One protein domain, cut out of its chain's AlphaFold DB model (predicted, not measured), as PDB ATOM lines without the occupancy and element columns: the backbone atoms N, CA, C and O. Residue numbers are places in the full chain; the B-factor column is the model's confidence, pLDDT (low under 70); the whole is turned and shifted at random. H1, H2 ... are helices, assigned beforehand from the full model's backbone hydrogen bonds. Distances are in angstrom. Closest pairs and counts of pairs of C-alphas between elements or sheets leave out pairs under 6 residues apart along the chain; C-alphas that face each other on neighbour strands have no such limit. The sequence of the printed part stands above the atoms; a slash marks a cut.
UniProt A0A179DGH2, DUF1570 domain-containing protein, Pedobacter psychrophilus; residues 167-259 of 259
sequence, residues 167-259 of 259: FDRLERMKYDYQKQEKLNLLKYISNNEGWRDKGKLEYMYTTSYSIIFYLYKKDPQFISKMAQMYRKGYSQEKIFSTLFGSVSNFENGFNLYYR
ATOM      1  N   PHE A 167      25.355  11.066 -58.733       95.19
ATOM      2  CA  PHE A 167      24.577  11.945 -59.610       95.19
ATOM      3  C   PHE A 167      23.120  12.105 -59.173       95.19
ATOM      4  O   PHE A 167      22.629  13.226 -59.218       95.19
ATOM      5  N   ASP A 168      22.468  11.062 -58.658       96.31
ATOM      6  CA  ASP A 168      21.068  11.138 -58.214       96.31
ATOM      7  C   ASP A 168      20.853  12.205 -57.127       96.31
ATOM      8  O   ASP A 168      19.888  12.969 -57.173       96.31
ATOM      9  N   ARG A 169      21.802  12.340 -56.193       96.50
ATOM     10  CA  ARG A 169      21.772  13.381 -55.154       96.50
ATOM     11  C   ARG A 169      21.989  14.776 -55.729       96.50
ATOM     12  O   ARG A 169      21.330  15.729 -55.321       96.50
ATOM     13  N   LEU A 170      22.893  14.904 -56.700       97.00
ATOM     14  CA  LEU A 170      23.164  16.178 -57.370       97.00
ATOM     15  C   LEU A 170      21.976  16.625 -58.233       97.00
ATOM     16  O   LEU A 170      21.621  17.802 -58.220       97.00
ATOM     17  N   GLU A 171      21.347  15.697 -58.952       96.56
ATOM     18  CA  GLU A 171      20.132  15.946 -59.731       96.56
ATOM     19  C   GLU A 171      18.952  16.283 -58.821       96.56
ATOM     20  O   GLU A 171      18.163  17.169 -59.155       96.56
ATOM     21  N   ARG A 172      18.870  15.679 -57.628       95.56
ATOM     22  CA  ARG A 172      17.866  16.068 -56.637       95.56
ATOM     23  C   ARG A 172      17.990  17.540 -56.241       95.56
ATOM     24  O   ARG A 172      16.987  18.246 -56.252       95.56
ATOM     25  N   MET A 173      19.204  18.032 -55.985       95.94
ATOM     26  CA  MET A 173      19.409  19.451 -55.666       95.94
ATOM     27  C   MET A 173      19.022  20.385 -56.821       95.94
ATOM     28  O   MET A 173      18.483  21.467 -56.580       95.94
ATOM     29  N   LYS A 174      19.259  19.969 -58.074       95.75
ATOM     30  CA  LYS A 174      18.814  20.729 -59.253       95.75
ATOM     31  C   LYS A 174      17.297  20.775 -59.365       95.75
ATOM     32  O   LYS A 174      16.717  21.828 -59.626       95.75
ATOM     33  N   TYR A 175      16.647  19.638 -59.143       95.06
ATOM     34  CA  TYR A 175      15.195  19.548 -59.142       95.06
ATOM     35  C   TYR A 175      14.575  20.458 -58.068       95.06
ATOM     36  O   TYR A 175      13.670  21.239 -58.376       95.06
ATOM     37  N   ASP A 176      15.099  20.425 -56.841       93.19
ATOM     38  CA  ASP A 176      14.625  21.270 -55.738       93.19
ATOM     39  C   ASP A 176      14.798  22.769 -56.082       93.19
ATOM     40  O   ASP A 176      13.875  23.569 -55.893       93.19
ATOM     41  N   TYR A 177      15.915  23.160 -56.716       93.25
ATOM     42  CA  TYR A 177      16.100  24.527 -57.219       93.25
ATOM     43  C   TYR A 177      15.005  24.936 -58.218       93.25
ATOM     44  O   TYR A 177      14.421  26.019 -58.094       93.25
ATOM     45  N   GLN A 178      14.707  24.084 -59.204       94.00
ATOM     46  CA  GLN A 178      13.693  24.348 -60.234       94.00
ATOM     47  C   GLN A 178      12.282  24.484 -59.644       94.00
ATOM     48  O   GLN A 178      11.464  25.245 -60.164       94.00
ATOM     49  N   LYS A 179      12.006  23.803 -58.527       94.56
ATOM     50  CA  LYS A 179      10.762  23.932 -57.751       94.56
ATOM     51  C   LYS A 179      10.717  25.154 -56.835       94.56
ATOM     52  O   LYS A 179       9.729  25.343 -56.138       94.56
ATOM     53  N   GLN A 180      11.736  26.015 -56.881       90.88
ATOM     54  CA  GLN A 180      11.914  27.155 -55.976       90.88
ATOM     55  C   GLN A 180      12.125  26.743 -54.508       90.88
ATOM     56  O   GLN A 180      12.082  27.589 -53.616       90.88
ATOM     57  N   GLU A 181      12.454  25.476 -54.258       92.12
ATOM     58  CA  GLU A 181      12.813  24.920 -52.950       92.12
ATOM     59  C   GLU A 181      14.326  25.049 -52.725       92.12
ATOM     60  O   GLU A 181      15.039  24.097 -52.423       92.12
ATOM     61  N   LYS A 182      14.840  26.268 -52.920       93.38
ATOM     62  CA  LYS A 182      16.268  26.577 -52.785       93.38
ATOM     63  C   LYS A 182      16.762  26.266 -51.372       93.38
ATOM     64  O   LYS A 182      16.033  26.462 -50.394       93.38
ATOM     65  N   LEU A 183      18.033  25.877 -51.254       95.19
ATOM     66  CA  LEU A 183      18.665  25.680 -49.956       95.19
ATOM     67  C   LEU A 183      18.596  26.985 -49.156       95.19
ATOM     68  O   LEU A 183      19.122  28.008 -49.591       95.19
ATOM     69  N   ASN A 184      18.000  26.908 -47.969       95.88
ATOM     70  CA  ASN A 184      18.203  27.872 -46.895       95.88
ATOM     71  C   ASN A 184      19.235  27.276 -45.932       95.88
ATOM     72  O   ASN A 184      18.918  26.381 -45.143       95.88
ATOM     73  N   LEU A 185      20.481  27.737 -46.033       95.94
ATOM     74  CA  LEU A 185      21.629  27.155 -45.354       95.94
ATOM     75  C   LEU A 185      21.478  27.258 -43.839       95.94
ATOM     76  O   LEU A 185      21.679  26.263 -43.154       95.94
ATOM     77  N   LEU A 186      21.087  28.423 -43.307       93.62
ATOM     78  CA  LEU A 186      20.934  28.607 -41.857       93.62
ATOM     79  C   LEU A 186      19.861  27.687 -41.281       93.62
ATOM     80  O   LEU A 186      20.088  27.045 -40.255       93.62
ATOM     81  N   LYS A 187      18.712  27.580 -41.955       95.25
ATOM     82  CA  LYS A 187      17.645  26.657 -41.558       95.25
ATOM     83  C   LYS A 187      18.126  25.210 -41.614       95.25
ATOM     84  O   LYS A 187      17.811  24.434 -40.724       95.25
ATOM     85  N   TYR A 188      18.898  24.849 -42.634       96.44
ATOM     86  CA  TYR A 188      19.424  23.501 -42.793       96.44
ATOM     87  C   TYR A 188      20.454  23.127 -41.716       96.44
ATOM     88  O   TYR A 188      20.278  22.130 -41.020       96.44
ATOM     89  N   ILE A 189      21.498  23.939 -41.521       94.00
ATOM     90  CA  ILE A 189      22.596  23.623 -40.587       94.00
ATOM     91  C   ILE A 189      22.177  23.686 -39.112       94.00
ATOM     92  O   ILE A 189      22.891  23.167 -38.253       94.00
ATOM     93  N   SER A 190      21.042  24.326 -38.814       91.94
ATOM     94  CA  SER A 190      20.430  24.356 -37.479       91.94
ATOM     95  C   SER A 190      19.377  23.255 -37.267       91.94
ATOM     96  O   SER A 190      18.923  23.052 -36.140       91.94
ATOM     97  N   ASN A 191      19.013  22.500 -38.311       93.19
ATOM     98  CA  ASN A 191      17.965  21.480 -38.264       93.19
ATOM     99  C   ASN A 191      18.447  20.154 -37.650       93.19
ATOM    100  O   ASN A 191      18.617  19.142 -38.332       93.19
ATOM    101  N   ASN A 192      18.629  20.139 -36.330       89.62
ATOM    102  CA  ASN A 192      18.972  18.915 -35.602       89.62
ATOM    103  C   ASN A 192      17.828  17.887 -35.577       89.62
ATOM    104  O   ASN A 192      18.080  16.687 -35.476       89.62
ATOM    105  N   GLU A 193      16.576  18.338 -35.676       91.38
ATOM    106  CA  GLU A 193      15.399  17.463 -35.662       91.38
ATOM    107  C   GLU A 193      15.281  16.635 -36.942       91.38
ATOM    108  O   GLU A 193      14.909  15.466 -36.882       91.38
ATOM    109  N   GLY A 194      15.678  17.195 -38.089       92.00
ATOM    110  CA  GLY A 194      15.702  16.490 -39.372       92.00
ATOM    111  C   GLY A 194      16.547  15.217 -39.344       92.00
ATOM    112  O   GLY A 194      16.188  14.232 -39.975       92.00
ATOM    113  N   TRP A 195      17.611  15.195 -38.539       91.38
ATOM    114  CA  TRP A 195      18.465  14.020 -38.348       91.38
ATOM    115  C   TRP A 195      17.862  12.923 -37.455       91.38
ATOM    116  O   TRP A 195      18.456  11.854 -37.303       91.38
ATOM    117  N   ARG A 196      16.728  13.196 -36.805       89.06
ATOM    118  CA  ARG A 196      15.961  12.233 -35.992       89.06
ATOM    119  C   ARG A 196      14.669  11.801 -36.687       89.06
ATOM    120  O   ARG A 196      14.049  10.824 -36.278       89.06
ATOM    121  N   ASP A 197      14.272  12.529 -37.724       89.88
ATOM    122  CA  ASP A 197      13.074  12.294 -38.513       89.88
ATOM    123  C   ASP A 197      13.407  11.404 -39.717       89.88
ATOM    124  O   ASP A 197      14.036  11.842 -40.683       89.88
ATOM    125  N   LYS A 198      12.955  10.145 -39.679       86.38
ATOM    126  CA  LYS A 198      13.180   9.174 -40.764       86.38
ATOM    127  C   LYS A 198      12.681   9.673 -42.122       86.38
ATOM    128  O   LYS A 198      13.289   9.344 -43.132       86.38
ATOM    129  N   GLY A 199      11.617  10.481 -42.154       90.56
ATOM    130  CA  GLY A 199      11.072  11.035 -43.394       90.56
ATOM    131  C   GLY A 199      11.929  12.146 -44.005       90.56
ATOM    132  O   GLY A 199      11.756  12.473 -45.176       90.56
ATOM    133  N   LYS A 200      12.856  12.726 -43.234       92.75
ATOM    134  CA  LYS A 200      13.760  13.799 -43.684       92.75
ATOM    135  C   LYS A 200      15.207  13.350 -43.820       92.75
ATOM    136  O   LYS A 200      16.002  14.089 -44.388       92.75
ATOM    137  N   LEU A 201      15.548  12.170 -43.313       91.88
ATOM    138  CA  LEU A 201      16.926  11.704 -43.233       91.88
ATOM    139  C   LEU A 201      17.611  11.664 -44.610       91.88
ATOM    140  O   LEU A 201      18.727  12.156 -44.740       91.88
ATOM    141  N   GLU A 202      16.907  11.207 -45.646       93.81
ATOM    142  CA  GLU A 202      17.426  11.206 -47.023       93.81
ATOM    143  C   GLU A 202      17.748  12.620 -47.528       93.81
ATOM    144  O   GLU A 202      18.806  12.860 -48.105       93.81
ATOM    145  N   TYR A 203      16.875  13.593 -47.247       95.56
ATOM    146  CA  TYR A 203      17.137  14.998 -47.562       95.56
ATOM    147  C   TYR A 203      18.348  15.531 -46.784       95.56
ATOM    148  O   TYR A 203      19.154  16.287 -47.335       95.56
ATOM    149  N   MET A 204      18.509  15.125 -45.518       97.19
ATOM    150  CA  MET A 204      19.662  15.519 -44.710       97.19
ATOM    151  C   MET A 204      20.967  14.989 -45.315       97.19
ATOM    152  O   MET A 204      21.873  15.794 -45.531       97.19
ATOM    153  N   TYR A 205      21.053  13.705 -45.669       96.88
ATOM    154  CA  TYR A 205      22.243  13.136 -46.311       96.88
ATOM    155  C   TYR A 205      22.495  13.727 -47.702       96.88
ATOM    156  O   TYR A 205      23.593  14.218 -47.967       96.88
ATOM    157  N   THR A 206      21.466  13.800 -48.553       97.50
ATOM    158  CA  THR A 206      21.554  14.376 -49.908       97.50
ATOM    159  C   THR A 206      22.086  15.809 -49.888       97.50
ATOM    160  O   THR A 206      23.000  16.155 -50.645       97.50
ATOM    161  N   THR A 207      21.563  16.646 -48.990       97.94
ATOM    162  CA  THR A 207      22.003  18.040 -48.868       97.94
ATOM    163  C   THR A 207      23.425  18.126 -48.303       97.94
ATOM    164  O   THR A 207      24.232  18.901 -48.814       97.94
ATOM    165  N   SER A 208      23.767  17.309 -47.297       98.38
ATOM    166  CA  SER A 208      25.115  17.268 -46.704       98.38
ATOM    167  C   SER A 208      26.171  16.887 -47.740       98.38
ATOM    168  O   SER A 208      27.152  17.612 -47.919       98.38
ATOM    169  N   TYR A 209      25.931  15.794 -48.472       98.62
ATOM    170  CA  TYR A 209      26.763  15.343 -49.584       98.62
ATOM    171  C   TYR A 209      26.951  16.455 -50.620       98.62
ATOM    172  O   TYR A 209      28.072  16.777 -51.008       98.62
ATOM    173  N   SER A 210      25.854  17.093 -51.033       98.50
ATOM    174  CA  SER A 210      25.878  18.128 -52.068       98.50
ATOM    175  C   SER A 210      26.644  19.379 -51.633       98.50
ATOM    176  O   SER A 210      27.360  19.973 -52.437       98.50
ATOM    177  N   ILE A 211      26.563  19.765 -50.354       98.50
ATOM    178  CA  ILE A 211      27.373  20.859 -49.800       98.50
ATOM    179  C   ILE A 211      28.866  20.519 -49.886       98.50
ATOM    180  O   ILE A 211      29.643  21.339 -50.382       98.50
ATOM    181  N   ILE A 212      29.275  19.318 -49.460       98.56
ATOM    182  CA  ILE A 212      30.679  18.878 -49.547       98.56
ATOM    183  C   ILE A 212      31.138  18.777 -51.005       98.56
ATOM    184  O   ILE A 212      32.224  19.251 -51.340       98.56
ATOM    185  N   PHE A 213      30.300  18.249 -51.897       98.50
ATOM    186  CA  PHE A 213      30.599  18.154 -53.323       98.50
ATOM    187  C   PHE A 213      30.799  19.536 -53.963       98.50
ATOM    188  O   PHE A 213      31.770  19.743 -54.693       98.50
ATOM    189  N   TYR A 214      29.930  20.505 -53.665       98.31
ATOM    190  CA  TYR A 214      30.084  21.885 -54.130       98.31
ATOM    191  C   TYR A 214      31.380  22.522 -53.610       98.31
ATOM    192  O   TYR A 214      32.110  23.140 -54.386       98.31
ATOM    193  N   LEU A 215      31.709  22.334 -52.326       98.31
ATOM    194  CA  LEU A 215      32.974  22.798 -51.749       98.31
ATOM    195  C   LEU A 215      34.174  22.189 -52.481       98.31
ATOM    196  O   LEU A 215      35.062  22.927 -52.900       98.31
ATOM    197  N   TYR A 216      34.160  20.871 -52.695       97.31
ATOM    198  CA  TYR A 216      35.193  20.151 -53.437       97.31
ATOM    199  C   TYR A 216      35.360  20.684 -54.865       97.31
ATOM    200  O   TYR A 216      36.484  20.890 -55.316       97.31
ATOM    201  N   LYS A 217      34.258  20.948 -55.578       97.38
ATOM    202  CA  LYS A 217      34.302  21.495 -56.943       97.38
ATOM    203  C   LYS A 217      34.767  22.943 -57.001       97.38
ATOM    204  O   LYS A 217      35.375  23.331 -57.994       97.38
ATOM    205  N   LYS A 218      34.483  23.733 -55.967       96.69
ATOM    206  CA  LYS A 218      34.893  25.135 -55.896       96.69
ATOM    207  C   LYS A 218      36.375  25.275 -55.562       96.69
ATOM    208  O   LYS A 218      37.085  25.981 -56.266       96.69
ATOM    209  N   ASP A 219      36.805  24.633 -54.481       96.38
ATOM    210  CA  ASP A 219      38.197  24.498 -54.053       96.38
ATOM    211  C   ASP A 219      38.247  23.483 -52.889       96.38
ATOM    212  O   ASP A 219      37.744  23.785 -51.798       96.38
ATOM    213  N   PRO A 220      38.876  22.302 -53.060       93.31
ATOM    214  CA  PRO A 220      39.004  21.299 -52.002       93.31
ATOM    215  C   PRO A 220      39.633  21.828 -50.704       93.31
ATOM    216  O   PRO A 220      39.346  21.303 -49.625       93.31
ATOM    217  N   GLN A 221      40.444  22.895 -50.763       96.00
ATOM    218  CA  GLN A 221      41.004  23.521 -49.563       96.00
ATOM    219  C   GLN A 221      39.931  24.101 -48.641       96.00
ATOM    220  O   GLN A 221      40.194  24.263 -47.448       96.00
ATOM    221  N   PHE A 222      38.731  24.418 -49.137       97.81
ATOM    222  CA  PHE A 222      37.654  24.875 -48.262       97.81
ATOM    223  C   PHE A 222      37.245  23.800 -47.258       97.81
ATOM    224  O   PHE A 222      37.037  24.138 -46.098       97.81
ATOM    225  N   ILE A 223      37.211  22.524 -47.653       97.81
ATOM    226  CA  ILE A 223      36.886  21.422 -46.736       97.81
ATOM    227  C   ILE A 223      37.941  21.350 -45.625       97.81
ATOM    228  O   ILE A 223      37.592  21.316 -44.447       97.81
ATOM    229  N   SER A 224      39.228  21.428 -45.987       97.19
ATOM    230  CA  SER A 224      40.340  21.463 -45.025       97.19
ATOM    231  C   SER A 224      40.242  22.661 -44.071       97.19
ATOM    232  O   SER A 224      40.274  22.494 -42.850       97.19
ATOM    233  N   LYS A 225      40.037  23.875 -44.599       97.94
ATOM    234  CA  LYS A 225      39.896  25.097 -43.791       97.94
ATOM    235  C   LYS A 225      38.690  25.013 -42.852       97.94
ATOM    236  O   LYS A 225      38.827  25.345 -41.675       97.94
ATOM    237  N   MET A 226      37.540  24.525 -43.327       97.50
ATOM    238  CA  MET A 226      36.357  24.297 -42.488       97.50
ATOM    239  C   MET A 226      36.657  23.294 -41.373       97.50
ATOM    240  O   MET A 226      36.416  23.600 -40.207       97.50
ATOM    241  N   ALA A 227      37.250  22.145 -41.700       96.75
ATOM    242  CA  ALA A 227      37.589  21.106 -40.734       96.75
ATOM    243  C   ALA A 227      38.534  21.621 -39.631       96.75
ATOM    244  O   ALA A 227      38.313  21.378 -38.443       96.75
ATOM    245  N   GLN A 228      39.558  22.393 -40.005       95.94
ATOM    246  CA  GLN A 228      40.485  23.012 -39.056       95.94
ATOM    247  C   GLN A 228      39.815  24.083 -38.190       95.94
ATOM    248  O   GLN A 228      40.140  24.212 -37.008       95.94
ATOM    249  N   MET A 229      38.879  24.859 -38.743       97.12
ATOM    250  CA  MET A 229      38.131  25.839 -37.961       97.12
ATOM    251  C   MET A 229      37.150  25.172 -36.987       97.12
ATOM    252  O   MET A 229      37.074  25.598 -35.834       97.12
ATOM    253  N   TYR A 230      36.472  24.093 -37.389       96.06
ATOM    254  CA  TYR A 230      35.667  23.286 -36.466       96.06
ATOM    255  C   TYR A 230      36.519  22.714 -35.336       96.06
ATOM    256  O   TYR A 230      36.153  22.837 -34.171       96.06
ATOM    257  N   ARG A 231      37.710  22.187 -35.649       93.56
ATOM    258  CA  ARG A 231      38.655  21.693 -34.636       93.56
ATOM    259  C   ARG A 231      39.050  22.766 -33.612       93.56
ATOM    260  O   ARG A 231      39.308  22.427 -32.460       93.56
ATOM    261  N   LYS A 232      39.068  24.041 -34.013       94.38
ATOM    262  CA  LYS A 232      39.324  25.209 -33.149       94.38
ATOM    263  C   LYS A 232      38.076  25.722 -32.410       94.38
ATOM    264  O   LYS A 232      38.189  26.681 -31.654       94.38
ATOM    265  N   GLY A 233      36.906  25.117 -32.619       94.81
ATOM    266  CA  GLY A 233      35.658  25.470 -31.939       94.81
ATOM    267  C   GLY A 233      34.931  26.691 -32.510       94.81
ATOM    268  O   GLY A 233      34.092  27.271 -31.825       94.81
ATOM    269  N   TYR A 234      35.236  27.116 -33.742       96.50
ATOM    270  CA  TYR A 234      34.497  28.218 -34.369       96.50
ATOM    271  C   TYR A 234      33.055  27.810 -34.711       96.50
ATOM    272  O   TYR A 234      32.803  26.686 -35.143       96.50
ATOM    273  N   SER A 235      32.113  28.751 -34.566       94.81
ATOM    274  CA  SER A 235      30.714  28.534 -34.956       94.81
ATOM    275  C   SER A 235      30.565  28.390 -36.473       94.81
ATOM    276  O   SER A 235      31.390  28.886 -37.249       94.81
ATOM    277  N   GLN A 236      29.476  27.754 -36.906       94.44
ATOM    278  CA  GLN A 236      29.194  27.535 -38.325       94.44
ATOM    279  C   GLN A 236      29.095  28.870 -39.082       94.44
ATOM    280  O   GLN A 236      29.727  29.045 -40.120       94.44
ATOM    281  N   GLU A 237      28.390  29.853 -38.520       94.94
ATOM    282  CA  GLU A 237      28.225  31.197 -39.084       94.94
ATOM    283  C   GLU A 237      29.571  31.906 -39.233       94.94
ATOM    284  O   GLU A 237      29.839  32.528 -40.266       94.94
ATOM    285  N   LYS A 238      30.447  31.787 -38.223       96.81
ATOM    286  CA  LYS A 238      31.795  32.355 -38.274       96.81
ATOM    287  C   LYS A 238      32.626  31.704 -39.374       96.81
ATOM    288  O   LYS A 238      33.328  32.421 -40.088       96.81
ATOM    289  N   ILE A 239      32.545  30.384 -39.525       97.56
ATOM    290  CA  ILE A 239      33.262  29.637 -40.565       97.56
ATOM    291  C   ILE A 239      32.801  30.087 -41.951       97.56
ATOM    292  O   ILE A 239      33.628  30.539 -42.744       97.56
ATOM    293  N   PHE A 240      31.494  30.058 -42.220       97.31
ATOM    294  CA  PHE A 240      30.956  30.474 -43.517       97.31
ATOM    295  C   PHE A 240      31.295  31.935 -43.836       97.31
ATOM    296  O   PHE A 240      31.738  32.240 -44.942       97.31
ATOM    297  N   SER A 241      31.173  32.836 -42.860       96.94
ATOM    298  CA  SER A 241      31.495  34.253 -43.068       96.94
ATOM    299  C   SER A 241      32.987  34.482 -43.319       96.94
ATOM    300  O   SER A 241      33.350  35.320 -44.136       96.94
ATOM    301  N   THR A 242      33.864  33.716 -42.665       98.25
ATOM    302  CA  THR A 242      35.320  33.841 -42.847       98.25
ATOM    303  C   THR A 242      35.767  33.315 -44.211       98.25
ATOM    304  O   THR A 242      36.616  33.927 -44.850       98.25
ATOM    305  N   LEU A 243      35.208  32.192 -44.666       97.94
ATOM    306  CA  LEU A 243      35.650  31.533 -45.900       97.94
ATOM    307  C   LEU A 243      34.959  32.062 -47.162       97.94
ATOM    308  O   LEU A 243      35.544  32.001 -48.241       97.94
ATOM    309  N   PHE A 244      33.738  32.588 -47.040       97.62
ATOM    310  CA  PHE A 244      32.910  32.986 -48.186       97.62
ATOM    311  C   PHE A 244      32.404  34.437 -48.102       97.62
ATOM    312  O   PHE A 244      31.589  34.868 -48.920       97.62
ATOM    313  N   GLY A 245      32.866  35.206 -47.114       97.38
ATOM    314  CA  GLY A 245      32.469  36.595 -46.855       97.38
ATOM    315  C   GLY A 245      31.150  36.727 -46.087       97.38
ATOM    316  O   GLY A 245      31.023  37.595 -45.229       97.38
ATOM    317  N   SER A 246      30.174  35.855 -46.345       96.94
ATOM    318  CA  SER A 246      28.935  35.756 -45.568       96.94
ATOM    319  C   SER A 246      28.263  34.397 -45.777       96.94
ATOM    320  O   SER A 246      28.542  33.690 -46.748       96.94
ATOM    321  N   VAL A 247      27.326  34.049 -44.891       96.62
ATOM    322  CA  VAL A 247      26.461  32.872 -45.076       96.62
ATOM    323  C   VAL A 247      25.630  32.994 -46.360       96.62
ATOM    324  O   VAL A 247      25.550  32.041 -47.133       96.62
ATOM    325  N   SER A 248      25.082  34.183 -46.637       96.75
ATOM    326  CA  SER A 248      24.279  34.433 -47.841       96.75
ATOM    327  C   SER A 248      25.100  34.293 -49.127       96.75
ATOM    328  O   SER A 248      24.610  33.742 -50.108       96.75
ATOM    329  N   ASN A 249      26.371  34.707 -49.133       97.69
ATOM    330  CA  ASN A 249      27.246  34.532 -50.293       97.69
ATOM    331  C   ASN A 249      27.490  33.051 -50.604       97.69
ATOM    332  O   ASN A 249      27.477  32.659 -51.773       97.69
ATOM    333  N   PHE A 250      27.703  32.226 -49.572       98.06
ATOM    334  CA  PHE A 250      27.814  30.782 -49.755       98.06
ATOM    335  C   PHE A 250      26.511  30.198 -50.308       98.06
ATOM    336  O   PHE A 250      26.545  29.517 -51.329       98.06
ATOM    337  N   GLU A 251      25.382  30.503 -49.664       97.75
ATOM    338  CA  GLU A 251      24.052  30.011 -50.037       97.75
ATOM    339  C   GLU A 251      23.681  30.387 -51.478       97.75
ATOM    340  O   GLU A 251      23.267  29.530 -52.256       97.75
ATOM    341  N   ASN A 252      23.894  31.644 -51.872       97.44
ATOM    342  CA  ASN A 252      23.650  32.108 -53.236       97.44
ATOM    343  C   ASN A 252      24.538  31.369 -54.239       97.44
ATOM    344  O   ASN A 252      24.045  30.911 -55.266       97.44
ATOM    345  N   GLY A 253      25.832  31.218 -53.941       97.94
ATOM    346  CA  GLY A 253      26.753  30.479 -54.805       97.94
ATOM    347  C   GLY A 253      26.376  29.004 -54.949       97.94
ATOM    348  O   GLY A 253      26.400  28.478 -56.057       97.94
ATOM    349  N   PHE A 254      25.981  28.357 -53.849       97.94
ATOM    350  CA  PHE A 254      25.507  26.974 -53.839       97.94
ATOM    351  C   PHE A 254      24.236  26.820 -54.681       97.94
ATOM    352  O   PHE A 254      24.190  26.005 -55.596       97.94
ATOM    353  N   ASN A 255      23.220  27.646 -54.425       97.62
ATOM    354  CA  ASN A 255      21.961  27.586 -55.161       97.62
ATOM    355  C   ASN A 255      22.170  27.875 -56.655       97.62
ATOM    356  O   ASN A 255      21.560  27.223 -57.491       97.62
ATOM    357  N   LEU A 256      23.050  28.815 -57.014       96.69
ATOM    358  CA  LEU A 256      23.388  29.086 -58.415       96.69
ATOM    359  C   LEU A 256      24.134  27.930 -59.089       96.69
ATOM    360  O   LEU A 256      23.940  27.720 -60.283       96.69
ATOM    361  N   TYR A 257      24.971  27.196 -58.353       96.94
ATOM    362  CA  TYR A 257      25.675  26.023 -58.875       96.94
ATOM    363  C   TYR A 257      24.709  24.888 -59.257       96.94
ATOM    364  O   TYR A 257      24.962  24.179 -60.227       96.94
ATOM    365  N   TYR A 258      23.596  24.748 -58.531       95.56
ATOM    366  CA  TYR A 258      22.551  23.750 -58.787       95.56
ATOM    367  C   TYR A 258      21.348  24.294 -59.578       95.56
ATOM    368  O   TYR A 258      20.304  23.653 -59.600       95.56
ATOM    369  N   ARG A 259      21.460  25.456 -60.229       91.31
ATOM    370  CA  ARG A 259      20.433  25.926 -61.172       91.31
ATOM    371  C   ARG A 259      20.431  25.095 -62.451       91.31
ATOM    372  O   ARG A 259      19.319  24.766 -62.918       91.31
TER     373      ARG A 259
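This is residues 167 to 259 of the 259 residues of the protein "DUF1570 domain-containing protein" of Pedobacter psychrophilus (UniProt A0A179DGH2). The long helix H3 runs along one side of a rounded body, with H1 crossing it near its middle and the helical hairpin of H4 and H5 at its last end. From the hairpin the chain folds back through H6, which runs crosswise to H3 and comes close to short H2. The 93 printed residues hold six named helices, H1 to H6 in chain order, and no named strand: all helix, mostly crossed in packing. The whole is compact, with a radius of gyration of the C-alphas of 13.2 A and spans of 34 by 29 by 21 A.

Begin at H3, residues 201 to 218, whose residues 206 to 210 alone touch residues 169 to 173 of H1, residues 167 to 178; the closest C-alphas, Arg 169 and Thr 206, are 5.3 A apart, and the lines stand about perpendicular at 85 degrees. Residues 212 to 216 of H3 alone touch H4, residues 221 to 231, at a steep tilt of 58 degrees, opposite ways; the closest C-alphas, Leu 215 and Phe 222, are 6.2 A apart. H4 touches H5, residues 236 to 244, in a hairpin at a shallow tilt of 30 degrees, opposite ways, closest at C-alphas 226 and 239, 6.5 A. H5 and H6, residues 247 to 257, touch only at the corner, closest at C-alphas 240 and 247, 5.3 A. H6 only just touches H2, residues 185 to 189, with C-alphas 185 and 251 closest at 6.0 A. In the six helices every O i to N i+4 pair is within hydrogen-bond range.

Find C-alpha 201 at (16.926, 11.704, -43.233); H3 runs 25.8 A from there to C-alpha 218. H1 begins at C-alpha 167, (24.577, 11.945, -59.610), and spans 16.5 A; H6, 15.4 A, ends at C-alpha 257, (25.675, 26.023, -58.875).

The C-alphas of Lys 179 and Lys 232 are farthest apart, at 37.7 A. The printed part has no cut; the link from H2 to H3 is long. No printed residue is under 70 in pLDDT.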